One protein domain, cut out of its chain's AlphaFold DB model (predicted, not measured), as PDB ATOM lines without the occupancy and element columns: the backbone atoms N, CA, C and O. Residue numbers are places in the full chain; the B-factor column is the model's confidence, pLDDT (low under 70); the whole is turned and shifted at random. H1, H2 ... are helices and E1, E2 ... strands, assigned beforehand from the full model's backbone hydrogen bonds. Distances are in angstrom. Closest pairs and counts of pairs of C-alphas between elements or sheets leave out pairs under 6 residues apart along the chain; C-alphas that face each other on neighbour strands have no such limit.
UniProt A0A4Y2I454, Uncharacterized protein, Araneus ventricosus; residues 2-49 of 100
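Overview. This is residues 2 to 49 of the 100 residues of an uncharacterized protein of Araneus ventricosus (UniProt A0A4Y2I454). Look first for a two-stranded antiparallel hairpin, E1 and E2, with short helix H1 beside E2 and short helix H2 turned nearly at a right angle to H1. After E2, residues 38 to 49 loop away and fold back, residues 44 to 45 pairing with residues 36 to 37 of E2. The 48 printed residues, with named elements in the order H1, H2, E1, E2, are mixed helix and strand and compact, radius of gyration of the C-alphas 10.5 A, spanning 30 by 26 by 16 A.

Arrangement. Between E1, residues 23 to 29, and E2, residues 32 to 37, find N 26 and O 34 within hydrogen-bond range at 2.8 A; the directions differ by 146 degrees. From E2 go to H1, residues 2 to 7: the closest C-alphas, of Ala 2 and Leu 34, are 5.6 A apart. H2, residues 9 to 16, is close to H1 but not clearly touching: the closest C-alphas, of Gln 5 and Leu 11, are 6.9 A apart. Their lines are about perpendicular, at 84 degrees. H2 and E2 are apart. In H1 and H2 every O i to N i+4 pair is within hydrogen-bond range.

Along the chain. Find C-alpha 23 at (3.008, 28.213, -5.553), where E1 begins its 18.0 A; E2, 16.4 A long, ends at C-alpha 37, (-0.037, 25.927, -3.201). H1 begins at C-alpha 2, (-7.833, 35.191, -10.873), and H2 spans 10.8 A.

Size, cuts and confidence. The farthest C-alphas, of Asn 18 and Asn 30, are 30.5 A apart. The printed part has no cut, no link is long, and no printed residue is under 70 in pLDDT.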
ATOM      1  N   ALA A   2      -9.036  35.372 -10.041       83.44
ATOM      2  CA  ALA A   2      -7.833  35.191 -10.873       83.44
ATOM      3  C   ALA A   2      -7.081  36.499 -11.173       83.44
ATOM      4  O   ALA A   2      -5.901  36.610 -10.864       83.44
ATOM      5  N   LEU A   3      -7.788  37.526 -11.654       86.19
ATOM      6  CA  LEU A   3      -7.196  38.846 -11.901       86.19
ATOM      7  C   LEU A   3      -6.582  39.472 -10.637       86.19
ATOM      8  O   LEU A   3      -5.509  40.059 -10.689       86.19
ATOM      9  N   ALA A   4      -7.255  39.311  -9.498       86.75
ATOM     10  CA  ALA A   4      -6.793  39.865  -8.231       86.75
ATOM     11  C   ALA A   4      -5.506  39.197  -7.739       86.75
ATOM     12  O   ALA A   4      -4.678  39.877  -7.155       86.75
ATOM     13  N   GLN A   5      -5.298  37.901  -8.016       86.88
ATOM     14  CA  GLN A   5      -4.011  37.250  -7.748       86.88
ATOM     15  C   GLN A   5      -2.885  37.879  -8.578       86.88
ATOM     16  O   GLN A   5      -1.782  38.054  -8.081       86.88
ATOM     17  N   THR A   6      -3.145  38.249  -9.836       84.94
ATOM     18  CA  THR A   6      -2.118  38.829 -10.715       84.94
ATOM     19  C   THR A   6      -1.589  40.163 -10.187       84.94
ATOM     20  O   THR A   6      -0.406  40.457 -10.339       84.94
ATOM     21  N   THR A   7      -2.457  40.954  -9.555       88.19
ATOM     22  CA  THR A   7      -2.138  42.280  -9.009       88.19
ATOM     23  C   THR A   7      -1.765  42.269  -7.525       88.19
ATOM     24  O   THR A   7      -1.462  43.325  -6.982       88.19
ATOM     25  N   ASP A   8      -1.816  41.117  -6.853       89.94
ATOM     26  CA  ASP A   8      -1.576  41.009  -5.412       89.94
ATOM     27  C   ASP A   8      -0.070  41.065  -5.092       89.94
ATOM     28  O   ASP A   8       0.716  40.219  -5.525       89.94
ATOM     29  N   GLU A   9       0.348  42.084  -4.340       91.00
ATOM     30  CA  GLU A   9       1.757  42.314  -3.992       91.00
ATOM     31  C   GLU A   9       2.314  41.267  -3.013       91.00
ATOM     32  O   GLU A   9       3.506  40.934  -3.056       91.00
ATOM     33  N   GLU A  10       1.462  40.717  -2.142       89.69
ATOM     34  CA  GLU A  10       1.840  39.672  -1.192       89.69
ATOM     35  C   GLU A  10       2.197  38.396  -1.961       89.69
ATOM     36  O   GLU A  10       3.258  37.814  -1.734       89.69
ATOM     37  N   LEU A  11       1.392  38.028  -2.963       88.94
ATOM     38  CA  LEU A  11       1.672  36.896  -3.840       88.94
ATOM     39  C   LEU A  11       3.000  37.055  -4.587       88.94
ATOM     40  O   LEU A  11       3.797  36.118  -4.634       88.94
ATOM     41  N   GLN A  12       3.279  38.242  -5.132       91.31
ATOM     42  CA  GLN A  12       4.555  38.509  -5.809       91.31
ATOM     43  C   GLN A  12       5.752  38.373  -4.861       91.31
ATOM     44  O   GLN A  12       6.831  37.941  -5.271       91.31
ATOM     45  N   THR A  13       5.565  38.727  -3.592       90.31
ATOM     46  CA  THR A  13       6.587  38.572  -2.553       90.31
ATOM     47  C   THR A  13       6.782  37.100  -2.193       90.31
ATOM     48  O   THR A  13       7.918  36.635  -2.108       90.31
ATOM     49  N   LEU A  14       5.696  36.336  -2.057       88.62
ATOM     50  CA  LEU A  14       5.737  34.898  -1.783       88.62
ATOM     51  C   LEU A  14       6.432  34.123  -2.908       88.62
ATOM     52  O   LEU A  14       7.299  33.307  -2.625       88.62
ATOM     53  N   LEU A  15       6.147  34.452  -4.171       89.69
ATOM     54  CA  LEU A  15       6.790  33.828  -5.336       89.69
ATOM     55  C   LEU A  15       8.304  34.082  -5.410       89.69
ATOM     56  O   LEU A  15       9.041  33.269  -5.962       89.69
ATOM     57  N   LYS A  16       8.775  35.220  -4.889       88.75
ATOM     58  CA  LYS A  16      10.199  35.601  -4.890       88.75
ATOM     59  C   LYS A  16      10.940  35.167  -3.629       88.75
ATOM     60  O   LYS A  16      12.169  35.161  -3.614       88.75
ATOM     61  N   SER A  17      10.213  34.880  -2.557       86.19
ATOM     62  CA  SER A  17      10.795  34.539  -1.264       86.19
ATOM     63  C   SER A  17      11.054  33.039  -1.162       86.19
ATOM     64  O   SER A  17      10.325  32.216  -1.705       86.19
ATOM     65  N   ASN A  18      12.120  32.674  -0.450       80.88
ATOM     66  CA  ASN A  18      12.464  31.277  -0.198       80.88
ATOM     67  C   ASN A  18      11.624  30.756   0.977       80.88
ATOM     68  O   ASN A  18      12.099  30.649   2.108       80.88
ATOM     69  N   THR A  19      10.333  30.554   0.719       83.44
ATOM     70  CA  THR A  19       9.390  29.974   1.680       83.44
ATOM     71  C   THR A  19       9.204  28.488   1.395       83.44
ATOM     72  O   THR A  19       9.529  28.004   0.317       83.44
ATOM     73  N   SER A  20       8.656  27.749   2.360       86.06
ATOM     74  CA  SER A  20       8.288  26.340   2.153       86.06
ATOM     75  C   SER A  20       7.046  26.161   1.261       86.06
ATOM     76  O   SER A  20       6.614  25.026   1.060       86.06
ATOM     77  N   LEU A  21       6.431  27.252   0.789       86.81
ATOM     78  CA  LEU A  21       5.254  27.210  -0.071       86.81
ATOM     79  C   LEU A  21       5.678  26.935  -1.513       86.81
ATOM     80  O   LEU A  21       6.600  27.564  -2.028       86.81
ATOM     81  N   GLU A  22       4.953  26.048  -2.186       89.81
ATOM     82  CA  GLU A  22       5.174  25.754  -3.602       89.81
ATOM     83  C   GLU A  22       3.989  26.292  -4.390       89.81
ATOM     84  O   GLU A  22       2.984  25.613  -4.571       89.81
ATOM     85  N   LEU A  23       4.078  27.552  -4.814       90.44
ATOM     86  CA  LEU A  23       3.008  28.213  -5.553       90.44
ATOM     87  C   LEU A  23       3.162  27.958  -7.054       90.44
ATOM     88  O   LEU A  23       4.108  28.426  -7.685       90.44
ATOM     89  N   GLN A  24       2.199  27.249  -7.632       91.19
ATOM     90  CA  GLN A  24       2.149  26.917  -9.051       91.19
ATOM     91  C   GLN A  24       0.889  27.486  -9.698       91.19
ATOM     92  O   GLN A  24      -0.194  27.461  -9.116       91.19
ATOM     93  N   LEU A  25       1.031  27.995 -10.920       91.50
ATOM     94  CA  LEU A  25      -0.098  28.460 -11.716       91.50
ATOM     95  C   LEU A  25      -0.791  27.251 -12.354       91.50
ATOM     96  O   LEU A  25      -0.218  26.597 -13.225       91.50
ATOM     97  N   LEU A  26      -2.014  26.954 -11.919       89.38
ATOM     98  CA  LEU A  26      -2.798  25.815 -12.394       89.38
ATOM     99  C   LEU A  26      -4.029  26.288 -13.179       89.38
ATOM    100  O   LEU A  26      -4.744  27.176 -12.700       89.38
ATOM    101  N   PRO A  27      -4.312  25.706 -14.358       88.12
ATOM    102  CA  PRO A  27      -5.531  26.002 -15.100       88.12
ATOM    103  C   PRO A  27      -6.748  25.444 -14.350       88.12
ATOM    104  O   PRO A  27      -6.753  24.293 -13.917       88.12
ATOM    105  N   ILE A  28      -7.773  26.275 -14.190       82.12
ATOM    106  CA  ILE A  28      -9.065  25.911 -13.589       82.12
ATOM    107  C   ILE A  28     -10.122  25.721 -14.679       82.12
ATOM    108  O   ILE A  28     -10.982  24.856 -14.556       82.12
ATOM    109  N   ASP A  29     -10.034  26.521 -15.739       81.62
ATOM    110  CA  ASP A  29     -10.855  26.441 -16.946       81.62
ATOM    111  C   ASP A  29      -9.979  26.798 -18.167       81.62
ATOM    112  O   ASP A  29      -8.810  27.158 -18.001       81.62
ATOM    113  N   ASN A  30     -10.514  26.730 -19.387       77.25
ATOM    114  CA  ASN A  30      -9.756  26.969 -20.620       77.25
ATOM    115  C   ASN A  30      -9.141  28.376 -20.697       77.25
ATOM    116  O   ASN A  30      -8.127  28.562 -21.368       77.25
ATOM    117  N   GLU A  31      -9.731  29.355 -20.011       80.31
ATOM    118  CA  GLU A  31      -9.305  30.762 -20.061       80.31
ATOM    119  C   GLU A  31      -8.836  31.303 -18.703       80.31
ATOM    120  O   GLU A  31      -8.506  32.482 -18.573       80.31
ATOM    121  N   CYS A  32      -8.819  30.465 -17.661       84.38
ATOM    122  CA  CYS A  32      -8.603  30.916 -16.292       84.38
ATOM    123  C   CYS A  32      -7.621  30.008 -15.557       84.38
ATOM    124  O   CYS A  32      -7.849  28.806 -15.422       84.38
ATOM    125  N   ALA A  33      -6.557  30.603 -15.022       87.31
ATOM    126  CA  ALA A  33      -5.591  29.929 -14.170       87.31
ATOM    127  C   ALA A  33      -5.479  30.637 -12.816       87.31
ATOM    128  O   ALA A  33      -5.624  31.859 -12.727       87.31
ATOM    129  N   LEU A  34      -5.227  29.859 -11.766       89.75
ATOM    130  CA  LEU A  34      -5.024  30.350 -10.407       89.75
ATOM    131  C   LEU A  34      -3.681  29.880  -9.872       89.75
ATOM    132  O   LEU A  34      -3.267  28.746 -10.106       89.75
ATOM    133  N   TYR A  35      -3.028  30.737  -9.097       90.31
ATOM    134  CA  TYR A  35      -1.927  30.307  -8.253       90.31
ATOM    135  C   TYR A  35      -2.466  29.432  -7.126       90.31
ATOM    136  O   TYR A  35      -3.383  29.825  -6.395       90.31
ATOM    137  N   CYS A  36      -1.878  28.252  -6.997       88.94
ATOM    138  CA  CYS A  36      -2.220  27.238  -6.022       88.94
ATOM    139  C   CYS A  36      -0.958  26.780  -5.300       88.94
ATOM    140  O   CYS A  36       0.073  26.565  -5.927       88.94
ATOM    141  N   ASP A  37      -1.056  26.595  -3.992       89.38
ATOM    142  CA  ASP A  37      -0.037  25.927  -3.201       89.38
ATOM    143  C   ASP A  37      -0.135  24.408  -3.397       89.38
ATOM    144  O   ASP A  37      -1.186  23.795  -3.167       89.38
ATOM    145  N   THR A  38       0.972  23.818  -3.839       88.44
ATOM    146  CA  THR A  38       1.160  22.387  -4.098       88.44
ATOM    147  C   THR A  38       2.177  21.755  -3.151       88.44
ATOM    148  O   THR A  38       2.465  20.572  -3.296       88.44
ATOM    149  N   SER A  39       2.671  22.493  -2.147       88.06
ATOM    150  CA  SER A  39       3.688  22.022  -1.184       88.06
ATOM    151  C   SER A  39       3.253  20.807  -0.358       88.06
ATOM    152  O   SER A  39       4.047  20.162   0.325       88.06
ATOM    153  N   THR A  40       1.961  20.487  -0.384       84.31
ATOM    154  CA  THR A  40       1.392  19.336   0.310       84.31
ATOM    155  C   THR A  40       0.602  18.467  -0.659       84.31
ATOM    156  O   THR A  40       0.228  18.901  -1.742       84.31
ATOM    157  N   ASN A  41       0.211  17.270  -0.217       85.88
ATOM    158  CA  ASN A  41      -0.637  16.342  -0.982       85.88
ATOM    159  C   ASN A  41      -2.028  16.889  -1.382       85.88
ATOM    160  O   ASN A  41      -2.827  16.167  -1.975       85.88
ATOM    161  N   ARG A  42      -2.371  18.126  -1.009       84.50
ATOM    162  CA  ARG A  42      -3.637  18.777  -1.348       84.50
ATOM    163  C   ARG A  42      -3.357  20.131  -1.975       84.50
ATOM    164  O   ARG A  42      -2.783  20.997  -1.321       84.50
ATOM    165  N   ILE A  43      -3.841  20.301  -3.200       86.81
ATOM    166  CA  ILE A  43      -3.779  21.561  -3.937       86.81
ATOM    167  C   ILE A  43      -4.705  22.569  -3.254       86.81
ATOM    168  O   ILE A  43      -5.892  22.295  -3.061       86.81
ATOM    169  N   ARG A  44      -4.165  23.732  -2.881       89.06
ATOM    170  CA  ARG A  44      -4.921  24.812  -2.234       89.06
ATOM    171  C   ARG A  44      -4.798  26.103  -3.038       89.06
ATOM    172  O   ARG A  44      -3.686  26.600  -3.176       89.06
ATOM    173  N   PRO A  45      -5.891  26.693  -3.547       90.38
ATOM    174  CA  PRO A  45      -5.801  27.972  -4.241       90.38
ATOM    175  C   PRO A  45      -5.359  29.080  -3.280       90.38
ATOM    176  O   PRO A  45      -5.864  29.180  -2.159       90.38
ATOM    177  N   TYR A  46      -4.445  29.937  -3.731       90.19
ATOM    178  CA  TYR A  46      -4.064  31.137  -2.995       90.19
ATOM    179  C   TYR A  46      -5.239  32.126  -2.960       90.19
ATOM    180  O   TYR A  46      -5.900  32.367  -3.972       90.19
ATOM    181  N   VAL A  47      -5.517  32.723  -1.803       89.62
ATOM    182  CA  VAL A  47      -6.627  33.671  -1.636       89.62
ATOM    183  C   VAL A  47      -6.061  35.076  -1.406       89.62
ATOM    184  O   VAL A  47      -5.527  35.326  -0.317       89.62
ATOM    185  N   PRO A  48      -6.210  35.999  -2.381       89.38
ATOM    186  CA  PRO A  48      -5.821  37.396  -2.210       89.38
ATOM    187  C   PRO A  48      -6.520  38.023  -1.010       89.38
ATOM    188  O   PRO A  48      -7.645  37.637  -0.662       89.38
ATOM    189  N   GLN A  49      -5.876  39.011  -0.393       86.62
ATOM    190  CA  GLN A  49      -6.329  39.590   0.873       86.62
ATOM    191  C   GLN A  49      -7.791  40.062   0.835       86.62
ATOM    192  O   GLN A  49      -8.552  39.779   1.764       86.62
TER     193      GLN A  49